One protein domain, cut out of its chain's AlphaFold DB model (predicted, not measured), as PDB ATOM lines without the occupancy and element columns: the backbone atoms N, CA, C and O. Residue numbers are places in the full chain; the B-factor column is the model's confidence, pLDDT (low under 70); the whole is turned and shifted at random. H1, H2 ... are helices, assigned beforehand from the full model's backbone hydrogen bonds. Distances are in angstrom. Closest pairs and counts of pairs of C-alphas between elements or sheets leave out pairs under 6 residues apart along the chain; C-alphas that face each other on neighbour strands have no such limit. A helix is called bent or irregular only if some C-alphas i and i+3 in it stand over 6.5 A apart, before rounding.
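This is residues 5 to 102 of the 126 residues of an uncharacterized protein of Oscillibacter sp. KLE 1745 (UniProt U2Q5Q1). One very long helix, H4, makes the length of the domain: its first part is the core of a small head of helices, and residues 70 to 102 stick out from that head as a long, bare arm. In the head, H2 runs beside the first part of H4, while the short helices H1 and H3 pack on H4 at different places and stay apart from each other. The printed part has 98 residues with four named helices, in the order H1, H2, H3, H4, and no named strand; the class is all helix. The whole is extended, with a radius of gyration of the C-alphas of 23.0 A, and the C-alphas span 79 by 26 by 15 A along their three main axes. Without the arm, the body of 65 residues spans 31 by 26 by 14 A, with a radius of gyration of 11.2 A.

H4, residues 51 to 100, is the longest helix with 50 residues, and measures 72.4 A from first to last C-alpha. It begins with C-alpha 51 at (159.373, 233.556, 161.015) and ends with C-alpha 100 at (204.455, 182.026, 137.603). H2, residues 15 to 34, has 20 residues and is 29.5 A long from first to last C-alpha. H1, residues 5 to 11, is 10.9 A long by the same measure and begins with C-alpha 5 at (162.830, 216.145, 167.928). H1 is irregular, but only just: C-alphas 5 and 8 are 6.7 A apart. H3, residues 39 to 44, is 9.0 A long from first to last C-alpha.

H4 is the hub, the helix that touches most others, and it touches H1, H2 and H3. H2 touches residues 53 to 64 of H4 alone, with 13 pairs of C-alphas within 8 A; the closest are those of Gln 17 and Thr 53, 5.9 A apart. H2 and H4 run the same way at a shallow tilt of 29 degrees. H3 touches residues 54 to 65 of H4 alone, and the closest C-alphas are those of Pro 39 and Ala 61, 6.0 A apart. H3 and H4 form a helical hairpin, running opposite ways at a steep tilt of 39 degrees. H1 touches residues 56 to 60 of H4 alone, and the closest C-alphas are those of Cys 9 and Ala 56, 5.8 A apart. H1 and H4 run opposite ways, also at a steep tilt of 39 degrees. H3 touches residues 24 to 28 of H2 alone, where the closest C-alphas, those of Tyr 28 and Val 42, are 6.2 A apart; these two helices run opposite ways at a steep tilt of 62 degrees. The helix packing is mostly crossed: of these four touching pairs, 1 is at a shallow tilt. H1 and H2 are close but not clearly touching, and their closest C-alphas, those of Val 10 and Arg 18, are 6.7 A apart. H1 and H3 are apart. In H3 and H4 every O i to N i+4 pair is within hydrogen-bond range; in H1 2 of 3 such pairs are, and in H2 15 of 16.

The two C-alphas farthest apart are those of Asp 14 and Pro 102, at 79.4 A. Residues 70 to 102, of which 70 to 100 belong to H4, stand free. The links from H1 to H2, with 3 residues, and from H2 to H3, with 4 residues, are tight; the link from H3 to H4, with 6 residues, is short. The printed part has no cut. The mean pLDDT of the printed part is 86.9, and residues 87 to 102 are under 70, where the model's confidence is low.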
ATOM      1  N   ASP A   5     162.539 214.812 167.390       84.25
ATOM      2  CA  ASP A   5     162.830 216.145 167.928       84.25
ATOM      3  C   ASP A   5     162.420 217.288 166.981       84.25
ATOM      4  O   ASP A   5     162.205 218.408 167.436       84.25
ATOM      5  N   ASN A   6     162.214 217.011 165.687       85.44
ATOM      6  CA  ASN A   6     161.645 217.980 164.745       85.44
ATOM      7  C   ASN A   6     160.136 218.178 164.957       85.44
ATOM      8  O   ASN A   6     159.591 219.210 164.565       85.44
ATOM      9  N   PHE A   7     159.435 217.187 165.523       88.06
ATOM     10  CA  PHE A   7     157.972 217.188 165.566       88.06
ATOM     11  C   PHE A   7     157.383 218.409 166.285       88.06
ATOM     12  O   PHE A   7     156.492 219.024 165.703       88.06
ATOM     13  N   PRO A   8     157.871 218.835 167.469       88.69
ATOM     14  CA  PRO A   8     157.341 220.022 168.132       88.69
ATOM     15  C   PRO A   8     157.416 221.283 167.262       88.69
ATOM     16  O   PRO A   8     156.471 222.067 167.253       88.69
ATOM     17  N   CYS A   9     158.494 221.459 166.485       86.62
ATOM     18  CA  CYS A   9     158.642 222.637 165.628       86.62
ATOM     19  C   CYS A   9     157.677 222.599 164.435       86.62
ATOM     20  O   CYS A   9     157.113 223.626 164.081       86.62
ATOM     21  N   VAL A  10     157.425 221.418 163.862       91.06
ATOM     22  CA  VAL A  10     156.494 221.246 162.734       91.06
ATOM     23  C   VAL A  10     155.035 221.290 163.197       91.06
ATOM     24  O   VAL A  10     154.173 221.786 162.478       91.06
ATOM     25  N   ALA A  11     154.740 220.784 164.394       92.25
ATOM     26  CA  ALA A  11     153.395 220.763 164.960       92.25
ATOM     27  C   ALA A  11     152.904 222.159 165.375       92.25
ATOM     28  O   ALA A  11     151.700 222.402 165.349       92.25
ATOM     29  N   ALA A  12     153.822 223.067 165.724       92.06
ATOM     30  CA  ALA A  12     153.513 224.460 166.049       92.06
ATOM     31  C   ALA A  12     153.089 225.298 164.828       92.06
ATOM     32  O   ALA A  12     152.487 226.355 164.985       92.06
ATOM     33  N   LEU A  13     153.405 224.830 163.621       95.44
ATOM     34  CA  LEU A  13     153.046 225.476 162.366       95.44
ATOM     35  C   LEU A  13     151.608 225.153 161.969       95.44
ATOM     36  O   LEU A  13     151.151 224.031 162.180       95.44
ATOM     37  N   ASP A  14     150.914 226.076 161.311       96.69
ATOM     38  CA  ASP A  14     149.633 225.788 160.663       96.69
ATOM     39  C   ASP A  14     149.796 224.970 159.361       96.69
ATOM     40  O   ASP A  14     150.897 224.606 158.940       96.69
ATOM     41  N   ALA A  15     148.680 224.609 158.721       95.69
ATOM     42  CA  ALA A  15     148.699 223.764 157.526       95.69
ATOM     43  C   ALA A  15     149.421 224.405 156.330       95.69
ATOM     44  O   ALA A  15     150.095 223.692 155.585       95.69
ATOM     45  N   GLU A  16     149.303 225.720 156.165       96.00
ATOM     46  CA  GLU A  16     149.955 226.459 155.088       96.00
ATOM     47  C   GLU A  16     151.463 226.522 155.337       96.00
ATOM     48  O   GLU A  16     152.237 226.072 154.493       96.00
ATOM     49  N   GLN A  17     151.874 226.936 156.539       96.06
ATOM     50  CA  GLN A  17     153.270 226.947 156.984       96.06
ATOM     51  C   GLN A  17     153.950 225.586 156.789       96.06
ATOM     52  O   GLN A  17     155.092 225.507 156.334       96.06
ATOM     53  N   ARG A  18     153.264 224.486 157.132       96.06
ATOM     54  CA  ARG A  18     153.798 223.129 156.935       96.06
ATOM     55  C   ARG A  18     154.007 222.806 155.456       96.06
ATOM     56  O   ARG A  18     155.003 222.168 155.114       96.06
ATOM     57  N   GLY A  19     153.094 223.243 154.590       95.88
ATOM     58  CA  GLY A  19     153.225 223.098 153.139       95.88
ATOM     59  C   GLY A  19     154.404 223.898 152.583       95.88
ATOM     60  O   GLY A  19     155.224 223.355 151.839       95.88
ATOM     61  N   GLU A  20     154.533 225.159 152.997       96.31
ATOM     62  CA  GLU A  20     155.654 226.029 152.629       96.31
ATOM     63  C   GLU A  20     156.999 225.443 153.069       96.31
ATOM     64  O   GLU A  20     157.929 225.339 152.264       96.31
ATOM     65  N   LEU A  21     157.083 224.997 154.327       95.81
ATOM     66  CA  LEU A  21     158.260 224.340 154.890       95.81
ATOM     67  C   LEU A  21     158.663 223.122 154.053       95.81
ATOM     68  O   LEU A  21     159.829 222.987 153.679       95.81
ATOM     69  N   LEU A  22     157.706 222.242 153.744       94.88
ATOM     70  CA  LEU A  22     157.966 221.023 152.984       94.88
ATOM     71  C   LEU A  22     158.525 221.339 151.592       94.88
ATOM     72  O   LEU A  22     159.535 220.762 151.186       94.88
ATOM     73  N   LEU A  23     157.900 222.276 150.874       95.94
ATOM     74  CA  LEU A  23     158.358 222.688 149.547       95.94
ATOM     75  C   LEU A  23     159.758 223.305 149.593       95.94
ATOM     76  O   LEU A  23     160.586 223.004 148.729       95.94
ATOM     77  N   LEU A  24     160.045 224.133 150.597       96.44
ATOM     78  CA  LEU A  24     161.352 224.763 150.738       96.44
ATOM     79  C   LEU A  24     162.457 223.737 151.024       96.44
ATOM     80  O   LEU A  24     163.536 223.821 150.438       96.44
ATOM     81  N   LEU A  25     162.178 222.729 151.856       95.25
ATOM     82  CA  LEU A  25     163.111 221.629 152.118       95.25
ATOM     83  C   LEU A  25     163.412 220.814 150.852       95.25
ATOM     84  O   LEU A  25     164.567 220.454 150.625       95.25
ATOM     85  N   TYR A  26     162.418 220.570 149.992       94.50
ATOM     86  CA  TYR A  26     162.654 219.933 148.690       94.50
ATOM     87  C   TYR A  26     163.493 220.809 147.757       94.50
ATOM     88  O   TYR A  26     164.421 220.307 147.123       94.50
ATOM     89  N   ARG A  27     163.215 222.117 147.688       94.75
ATOM     90  CA  ARG A  27     164.025 223.063 146.897       94.75
ATOM     91  C   ARG A  27     165.480 223.053 147.350       94.75
ATOM     92  O   ARG A  27     166.373 222.946 146.513       94.75
ATOM     93  N   TYR A  28     165.701 223.088 148.662       95.38
ATOM     94  CA  TYR A  28     167.025 222.958 149.250       95.38
ATOM     95  C   TYR A  28     167.700 221.639 148.860       95.38
ATOM     96  O   TYR A  28     168.815 221.659 148.344       95.38
ATOM     97  N   ALA A  29     167.021 220.503 149.039       91.81
ATOM     98  CA  ALA A  29     167.579 219.192 148.720       91.81
ATOM     99  C   ALA A  29     167.976 219.070 147.236       91.81
ATOM    100  O   ALA A  29     169.071 218.604 146.933       91.81
ATOM    101  N   MET A  30     167.134 219.551 146.313       92.44
ATOM    102  CA  MET A  30     167.448 219.562 144.878       92.44
ATOM    103  C   MET A  30     168.640 220.463 144.533       92.44
ATOM    104  O   MET A  30     169.388 220.162 143.605       92.44
ATOM    105  N   ALA A  31     168.813 221.585 145.237       92.44
ATOM    106  CA  ALA A  31     169.970 222.455 145.051       92.44
ATOM    107  C   ALA A  31     171.252 221.794 145.587       92.44
ATOM    108  O   ALA A  31     172.258 221.748 144.880       92.44
ATOM    109  N   ALA A  32     171.178 221.204 146.784       90.94
ATOM    110  CA  ALA A  32     172.283 220.516 147.451       90.94
ATOM    111  C   ALA A  32     172.781 219.260 146.706       90.94
ATOM    112  O   ALA A  32     173.948 218.882 146.853       90.94
ATOM    113  N   ASP A  33     171.907 218.619 145.926       88.81
ATOM    114  CA  ASP A  33     172.250 217.506 145.032       88.81
ATOM    115  C   ASP A  33     173.123 217.963 143.852       88.81
ATOM    116  O   ASP A  33     174.100 217.309 143.494       88.81
ATOM    117  N   LYS A  34     172.824 219.140 143.290       90.06
ATOM    118  CA  LYS A  34     173.558 219.700 142.146       90.06
ATOM    119  C   LYS A  34     174.889 220.328 142.549       90.06
ATOM    120  O   LYS A  34     175.867 220.213 141.813       90.06
ATOM    121  N   ALA A  35     174.916 221.035 143.674       89.50
ATOM    122  CA  ALA A  35     176.093 221.746 144.156       89.50
ATOM    123  C   ALA A  35     176.042 221.944 145.678       89.50
ATOM    124  O   ALA A  35     174.948 222.029 146.245       89.50
ATOM    125  N   PRO A  36     177.198 222.084 146.359       89.25
ATOM    126  CA  PRO A  36     177.231 222.478 147.765       89.25
ATOM    127  C   PRO A  36     176.400 223.747 147.991       89.25
ATOM    128  O   PRO A  36     176.734 224.814 147.483       89.25
ATOM    129  N   THR A  37     175.294 223.608 148.722       93.25
ATOM    130  CA  THR A  37     174.312 224.677 148.929       93.25
ATOM    131  C   THR A  37     174.138 224.922 150.421       93.25
ATOM    132  O   THR A  37     173.882 223.988 151.186       93.25
ATOM    133  N   ASP A  38     174.262 226.185 150.824       93.62
ATOM    134  CA  ASP A  38     173.928 226.648 152.169       93.62
ATOM    135  C   ASP A  38     172.397 226.775 152.311       93.62
ATOM    136  O   ASP A  38     171.775 227.478 151.504       93.62
ATOM    137  N   PRO A  39     171.764 226.127 153.308       95.06
ATOM    138  CA  PRO A  39     170.354 226.337 153.615       95.06
ATOM    139  C   PRO A  39     169.922 227.809 153.679       95.06
ATOM    140  O   PRO A  39     168.822 228.124 153.215       95.06
ATOM    141  N   GLU A  40     170.760 228.712 154.205       95.19
ATOM    142  CA  GLU A  40     170.432 230.142 154.340       95.19
ATOM    143  C   GLU A  40     170.330 230.867 152.991       95.19
ATOM    144  O   GLU A  40     169.556 231.813 152.856       95.19
ATOM    145  N   GLU A  41     171.062 230.421 151.967       93.94
ATOM    146  CA  GLU A  41     170.945 230.968 150.607       93.94
ATOM    147  C   GLU A  41     169.544 230.726 150.045       93.94
ATOM    148  O   GLU A  41     168.891 231.641 149.540       93.94
ATOM    149  N   VAL A  42     169.034 229.507 150.214       94.12
ATOM    150  CA  VAL A  42     167.678 229.148 149.784       94.12
ATOM    151  C   VAL A  42     166.634 229.925 150.593       94.12
ATOM    152  O   VAL A  42     165.635 230.381 150.037       94.12
ATOM    153  N   LEU A  43     166.879 230.156 151.885       95.19
ATOM    154  CA  LEU A  43     165.987 230.939 152.741       95.19
ATOM    155  C   LEU A  43     165.935 232.429 152.360       95.19
ATOM    156  O   LEU A  43     164.871 233.049 152.438       95.19
ATOM    157  N   ARG A  44     167.059 233.016 151.921       93.75
ATOM    158  CA  ARG A  44     167.131 234.416 151.454       93.75
ATOM    159  C   ARG A  44     166.274 234.679 150.219       93.75
ATOM    160  O   ARG A  44     165.746 235.776 150.074       93.75
ATOM    161  N   GLN A  45     166.075 233.671 149.375       92.88
ATOM    162  CA  GLN A  45     165.225 233.762 148.182       92.88
ATOM    163  C   GLN A  45     163.722 233.771 148.510       92.88
ATOM    164  O   GLN A  45     162.898 233.983 147.624       92.88
ATOM    165  N   HIS A  46     163.356 233.562 149.779       92.50
ATOM    166  CA  HIS A  46     161.971 233.481 150.234       92.50
ATOM    167  C   HIS A  46     161.718 234.462 151.396       92.50
ATOM    168  O   HIS A  46     161.489 234.043 152.534       92.50
ATOM    169  N   PRO A  47     161.771 235.784 151.144       89.75
ATOM    170  CA  PRO A  47     161.613 236.795 152.191       89.75
ATOM    171  C   PRO A  47     160.197 236.850 152.784       89.75
ATOM    172  O   PRO A  47     160.039 237.334 153.895       89.75
ATOM    173  N   GLY A  48     159.182 236.342 152.075       92.06
ATOM    174  CA  GLY A  48     157.784 236.340 152.529       92.06
ATOM    175  C   GLY A  48     157.409 235.224 153.512       92.06
ATOM    176  O   GLY A  48     156.272 235.192 153.969       92.06
ATOM    177  N   LEU A  49     158.328 234.305 153.828       93.56
ATOM    178  CA  LEU A  49     158.064 233.236 154.796       93.56
ATOM    179  C   LEU A  49     157.870 233.801 156.198       93.56
ATOM    180  O   LEU A  49     158.673 234.612 156.661       93.56
ATOM    181  N   ARG A  50     156.863 233.282 156.898       95.00
ATOM    182  CA  ARG A  50     156.643 233.568 158.319       95.00
ATOM    183  C   ARG A  50     157.828 233.081 159.158       95.00
ATOM    184  O   ARG A  50     158.449 232.068 158.830       95.00
ATOM    185  N   GLU A  51     158.152 233.797 160.232       93.69
ATOM    186  CA  GLU A  51     159.373 233.556 161.015       93.69
ATOM    187  C   GLU A  51     159.404 232.149 161.624       93.69
ATOM    188  O   GLU A  51     160.445 231.492 161.622       93.69
ATOM    189  N   GLU A  52     158.254 231.620 162.039       93.44
ATOM    190  CA  GLU A  52     158.130 230.259 162.563       93.44
ATOM    191  C   GLU A  52     158.524 229.223 161.500       93.44
ATOM    192  O   GLU A  52     159.270 228.282 161.787       93.44
ATOM    193  N   THR A  53     158.100 229.426 160.244       95.25
ATOM    194  CA  THR A  53     158.496 228.577 159.110       95.25
ATOM    195  C   THR A  53     159.995 228.670 158.853       95.25
ATOM    196  O   THR A  53     160.638 227.660 158.569       95.25
ATOM    197  N   ARG A  54     160.565 229.878 158.956       95.19
ATOM    198  CA  ARG A  54     162.000 230.129 158.749       95.19
ATOM    199  C   ARG A  54     162.831 229.414 159.813       95.19
ATOM    200  O   ARG A  54     163.801 228.736 159.475       95.19
ATOM    201  N   MET A  55     162.424 229.500 161.077       94.00
ATOM    202  CA  MET A  55     163.062 228.788 162.184       94.00
ATOM    203  C   MET A  55     162.983 227.268 162.015       94.00
ATOM    204  O   MET A  55     164.005 226.585 162.125       94.00
ATOM    205  N   ALA A  56     161.796 226.738 161.703       93.94
ATOM    206  CA  ALA A  56     161.613 225.311 161.451       93.94
ATOM    207  C   ALA A  56     162.490 224.839 160.281       93.94
ATOM    208  O   ALA A  56     163.186 223.826 160.384       93.94
ATOM    209  N   TYR A  57     162.529 225.610 159.193       95.00
ATOM    210  CA  TYR A  57     163.370 225.322 158.039       95.00
ATOM    211  C   TYR A  57     164.851 225.251 158.410       95.00
ATOM    212  O   TYR A  57     165.497 224.268 158.061       95.00
ATOM    213  N   ARG A  58     165.384 226.232 159.148       93.88
ATOM    214  CA  ARG A  58     166.795 226.238 159.577       93.88
ATOM    215  C   ARG A  58     167.170 224.956 160.307       93.88
ATOM    216  O   ARG A  58     168.178 224.332 159.986       93.88
ATOM    217  N   PHE A  59     166.327 224.536 161.247       91.75
ATOM    218  CA  PHE A  59     166.566 223.331 162.033       91.75
ATOM    219  C   PHE A  59     166.555 222.056 161.174       91.75
ATOM    220  O   PHE A  59     167.476 221.233 161.246       91.75
ATOM    221  N   LEU A  60     165.539 221.903 160.318       93.19
ATOM    222  CA  LEU A  60     165.392 220.714 159.478       93.19
ATOM    223  C   LEU A  60     166.441 220.670 158.358       93.19
ATOM    224  O   LEU A  60     167.039 219.618 158.123       93.19
ATOM    225  N   ALA A  61     166.697 221.793 157.688       94.12
ATOM    226  CA  ALA A  61     167.655 221.882 156.593       94.12
ATOM    227  C   ALA A  61     169.092 221.646 157.072       94.12
ATOM    228  O   ALA A  61     169.836 220.919 156.417       94.12
ATOM    229  N   GLU A  62     169.467 222.154 158.249       91.88
ATOM    230  CA  GLU A  62     170.785 221.893 158.839       91.88
ATOM    231  C   GLU A  62     170.979 220.411 159.182       91.88
ATOM    232  O   GLU A  62     172.056 219.834 159.006       91.88
ATOM    233  N   THR A  63     169.921 219.744 159.635       90.38
ATOM    234  CA  THR A  63     169.959 218.302 159.889       90.38
ATOM    235  C   THR A  63     170.111 217.507 158.591       90.38
ATOM    236  O   THR A  63     170.991 216.650 158.503       90.38
ATOM    237  N   ILE A  64     169.352 217.858 157.546       90.12
ATOM    238  CA  ILE A  64     169.505 217.269 156.205       90.12
ATOM    239  C   ILE A  64     170.923 217.490 155.667       90.12
ATOM    240  O   ILE A  64     171.522 216.551 155.141       90.12
ATOM    241  N   ARG A  65     171.485 218.694 155.823       92.12
ATOM    242  CA  ARG A  65     172.847 219.029 155.386       92.12
ATOM    243  C   ARG A  65     173.874 218.111 156.040       92.12
ATOM    244  O   ARG A  65     174.655 217.466 155.346       92.12
ATOM    245  N   ARG A  66     173.847 218.007 157.372       90.94
ATOM    246  CA  ARG A  66     174.779 217.162 158.142       90.94
ATOM    247  C   ARG A  66     174.689 215.693 157.738       90.94
ATOM    248  O   ARG A  66     175.726 215.047 157.578       90.94
ATOM    249  N   ASP A  67     173.481 215.173 157.549       89.50
ATOM    250  CA  ASP A  67     173.274 213.783 157.133       89.50
ATOM    251  C   ASP A  67     173.755 213.531 155.704       89.50
ATOM    252  O   ASP A  67     174.387 212.508 155.434       89.50
ATOM    253  N   THR A  68     173.509 214.485 154.805       88.19
ATOM    254  CA  THR A  68     173.948 214.420 153.409       88.19
ATOM    255  C   THR A  68     175.471 214.388 153.322       88.19
ATOM    256  O   THR A  68     176.026 213.531 152.638       88.19
ATOM    257  N   GLU A  69     176.162 215.252 154.066       90.06
ATOM    258  CA  GLU A  69     177.629 215.283 154.082       90.06
ATOM    259  C   GLU A  69     178.227 214.015 154.705       90.06
ATOM    260  O   GLU A  69     179.145 213.415 154.140       90.06
ATOM    261  N   LYS A  70     177.653 213.517 155.811       91.50
ATOM    262  CA  LYS A  70     178.048 212.218 156.383       91.50
ATOM    263  C   LYS A  70     177.852 211.075 155.388       91.50
ATOM    264  O   LYS A  70     178.695 210.180 155.305       91.50
ATOM    265  N   TRP A  71     176.746 211.082 154.646       90.25
ATOM    266  CA  TRP A  71     176.468 210.068 153.636       90.25
ATOM    267  C   TRP A  71     177.457 210.145 152.467       90.25
ATOM    268  O   TRP A  71     178.029 209.112 152.115       90.25
ATOM    269  N   LYS A  72     177.735 211.340 151.925       88.62
ATOM    270  CA  LYS A  72     178.731 211.555 150.859       88.62
ATOM    271  C   LYS A  72     180.120 211.079 151.276       88.62
ATOM    272  O   LYS A  72     180.767 210.345 150.532       88.62
ATOM    273  N   GLU A  73     180.549 211.409 152.491       91.38
ATOM    274  CA  GLU A  73     181.835 210.955 153.026       91.38
ATOM    275  C   GLU A  73     181.886 209.426 153.153       91.38
ATOM    276  O   GLU A  73     182.873 208.783 152.784       91.38
ATOM    277  N   LYS A  74     180.793 208.806 153.610       92.31
ATOM    278  CA  LYS A  74     180.680 207.344 153.657       92.31
ATOM    279  C   LYS A  74     180.786 206.732 152.255       92.31
ATOM    280  O   LYS A  74     181.497 205.742 152.088       92.31
ATOM    281  N   GLN A  75     180.119 207.317 151.256       91.00
ATOM    282  CA  GLN A  75     180.204 206.871 149.860       91.00
ATOM    283  C   GLN A  75     181.631 206.976 149.321       91.00
ATOM    284  O   GLN A  75     182.144 205.993 148.789       91.00
ATOM    285  N   ARG A  76     182.308 208.111 149.540       91.25
ATOM    286  CA  ARG A  76     183.710 208.311 149.147       91.25
ATOM    287  C   ARG A  76     184.612 207.228 149.732       91.25
ATOM    288  O   ARG A  76     185.349 206.575 149.000       91.25
ATOM    289  N   ARG A  77     184.497 206.955 151.035       91.38
ATOM    290  CA  ARG A  77     185.277 205.902 151.708       91.38
ATOM    291  C   ARG A  77     185.017 204.511 151.131       91.38
ATOM    292  O   ARG A  77     185.954 203.724 151.003       91.38
ATOM    293  N   TYR A  78     183.770 204.189 150.783       89.06
ATOM    294  CA  TYR A  78     183.460 202.916 150.127       89.06
ATOM    295  C   TYR A  78     184.049 202.831 148.718       89.06
ATOM    296  O   TYR A  78     184.598 201.786 148.367       89.06
ATOM    297  N   GLN A  79     183.984 203.912 147.939       87.31
ATOM    298  CA  GLN A  79     184.581 203.979 146.604       87.31
ATOM    299  C   GLN A  79     186.108 203.846 146.664       87.31
ATOM    300  O   GLN A  79     186.679 203.050 145.926       87.31
ATOM    301  N   GLU A  80     186.769 204.532 147.598       88.62
ATOM    302  CA  GLU A  80     188.215 204.409 147.817       88.62
ATOM    303  C   GLU A  80     188.615 202.995 148.243       88.62
ATOM    304  O   GLU A  80     189.583 202.438 147.728       88.62
ATOM    305  N   ALA A  81     187.864 202.378 149.159       86.50
ATOM    306  CA  ALA A  81     188.114 201.002 149.572       86.50
ATOM    307  C   ALA A  81     187.911 200.008 148.414       86.50
ATOM    308  O   ALA A  81     188.671 199.047 148.291       86.50
ATOM    309  N   ALA A  82     186.914 200.230 147.554       83.75
ATOM    310  CA  ALA A  82     186.709 199.432 146.350       83.75
ATOM    311  C   ALA A  82     187.860 199.614 145.345       83.75
ATOM    312  O   ALA A  82     188.391 198.620 144.852       83.75
ATOM    313  N   ALA A  83     188.304 200.851 145.108       83.94
ATOM    314  CA  ALA A  83     189.430 201.155 144.226       83.94
ATOM    315  C   ALA A  83     190.745 200.534 144.726       83.94
ATOM    316  O   ALA A  83     191.480 199.941 143.939       83.94
ATOM    317  N   ARG A  84     191.014 200.579 146.041       81.06
ATOM    318  CA  ARG A  84     192.176 199.904 146.647       81.06
ATOM    319  C   ARG A  84     192.134 198.398 146.430       81.06
ATOM    320  O   ARG A  84     193.128 197.832 146.008       81.06
ATOM    321  N   ARG A  85     190.980 197.749 146.618       75.19
ATOM    322  CA  ARG A  85     190.842 196.304 146.349       75.19
ATOM    323  C   ARG A  85     191.069 195.950 144.880       75.19
ATOM    324  O   ARG A  85     191.627 194.894 144.605       75.19
ATOM    325  N   GLN A  86     190.663 196.809 143.945       72.00
ATOM    326  CA  GLN A  86     190.946 196.603 142.520       72.00
ATOM    327  C   GLN A  86     192.435 196.796 142.201       72.00
ATOM    328  O   GLN A  86     193.008 195.983 141.479       72.00
ATOM    329  N   GLY A  87     193.077 197.816 142.776       68.50
ATOM    330  CA  GLY A  87     194.515 198.061 142.629       68.50
ATOM    331  C   GLY A  87     195.374 196.960 143.253       68.50
ATOM    332  O   GLY A  87     196.266 196.430 142.593       68.50
ATOM    333  N   ASP A  88     195.058 196.551 144.479       68.50
ATOM    334  CA  ASP A  88     195.740 195.469 145.193       68.50
ATOM    335  C   ASP A  88     195.476 194.118 144.521       68.50
ATOM    336  O   ASP A  88     196.402 193.338 144.331       68.50
ATOM    337  N   GLY A  89     194.246 193.847 144.073       61.69
ATOM    338  CA  GLY A  89     193.910 192.642 143.308       61.69
ATOM    339  C   GLY A  89     194.645 192.567 141.966       61.69
ATOM    340  O   GLY A  89     195.136 191.500 141.589       61.69
ATOM    341  N   ALA A  90     194.799 193.699 141.272       62.03
ATOM    342  CA  ALA A  90     195.589 193.797 140.048       62.03
ATOM    343  C   ALA A  90     197.099 193.661 140.319       62.03
ATOM    344  O   ALA A  90     197.802 192.996 139.559       62.03
ATOM    345  N   MET A  91     197.607 194.230 141.417       62.25
ATOM    346  CA  MET A  91     199.014 194.122 141.819       62.25
ATOM    347  C   MET A  91     199.372 192.701 142.277       62.25
ATOM    348  O   MET A  91     200.432 192.192 141.911       62.25
ATOM    349  N   ILE A  92     198.490 192.045 143.037       67.38
ATOM    350  CA  ILE A  92     198.633 190.648 143.465       67.38
ATOM    351  C   ILE A  92     198.563 189.724 142.247       67.38
ATOM    352  O   ILE A  92     199.433 188.871 142.102       67.38
ATOM    353  N   SER A  93     197.615 189.937 141.327       64.88
ATOM    354  CA  SER A  93     197.540 189.168 140.074       64.88
ATOM    355  C   SER A  93     198.793 189.350 139.216       64.88
ATOM    356  O   SER A  93     199.329 188.380 138.693       64.88
ATOM    357  N   ARG A  94     199.328 190.574 139.119       64.00
ATOM    358  CA  ARG A  94     200.566 190.858 138.381       64.00
ATOM    359  C   ARG A  94     201.787 190.193 139.016       64.00
ATOM    360  O   ARG A  94     202.562 189.570 138.301       64.00
ATOM    361  N   LYS A  95     201.934 190.265 140.343       66.81
ATOM    362  CA  LYS A  95     203.005 189.566 141.074       66.81
ATOM    363  C   LYS A  95     202.880 188.046 140.963       66.81
ATOM    364  O   LYS A  95     203.897 187.378 140.845       66.81
ATOM    365  N   ALA A  96     201.663 187.505 140.980       67.69
ATOM    366  CA  ALA A  96     201.421 186.078 140.787       67.69
ATOM    367  C   ALA A  96     201.790 185.631 139.362       67.69
ATOM    368  O   ALA A  96     202.452 184.612 139.205       67.69
ATOM    369  N   LEU A  97     201.451 186.422 138.337       63.41
ATOM    370  CA  LEU A  97     201.866 186.173 136.951       63.41
ATOM    371  C   LEU A  97     203.388 186.276 136.768       63.41
ATOM    372  O   LEU A  97     203.970 185.475 136.050       63.41
ATOM    373  N   GLU A  98     204.046 187.223 137.436       63.41
ATOM    374  CA  GLU A  98     205.503 187.404 137.381       63.41
ATOM    375  C   GLU A  98     206.268 186.304 138.142       63.41
ATOM    376  O   GLU A  98     207.372 185.932 137.755       63.41
ATOM    377  N   GLN A  99     205.673 185.741 139.198       62.50
ATOM    378  CA  GLN A  99     206.204 184.572 139.909       62.50
ATOM    379  C   GLN A  99     205.923 183.253 139.175       62.50
ATOM    380  O   GLN A  99     206.734 182.335 139.262       62.50
ATOM    381  N   ALA A 100     204.801 183.162 138.455       58.06
ATOM    382  CA  ALA A 100     204.455 182.026 137.603       58.06
ATOM    383  C   ALA A 100     205.163 182.060 136.236       58.06
ATOM    384  O   ALA A 100     205.192 181.050 135.535       58.06
ATOM    385  N   ALA A 101     205.743 183.201 135.848       55.88
ATOM    386  CA  ALA A 101     206.597 183.291 134.675       55.88
ATOM    387  C   ALA A 101     207.892 182.495 134.941       55.88
ATOM    388  O   ALA A 101     208.612 182.809 135.894       55.88
ATOM    389  N   PRO A 102     208.209 181.461 134.138       56.28
ATOM    390  CA  PRO A 102     209.377 180.626 134.380       56.28
ATOM    391  C   PRO A 102     210.653 181.475 134.338       56.28
ATOM    392  O   PRO A 102     210.992 182.079 133.319       56.28
TER     393      PRO A 102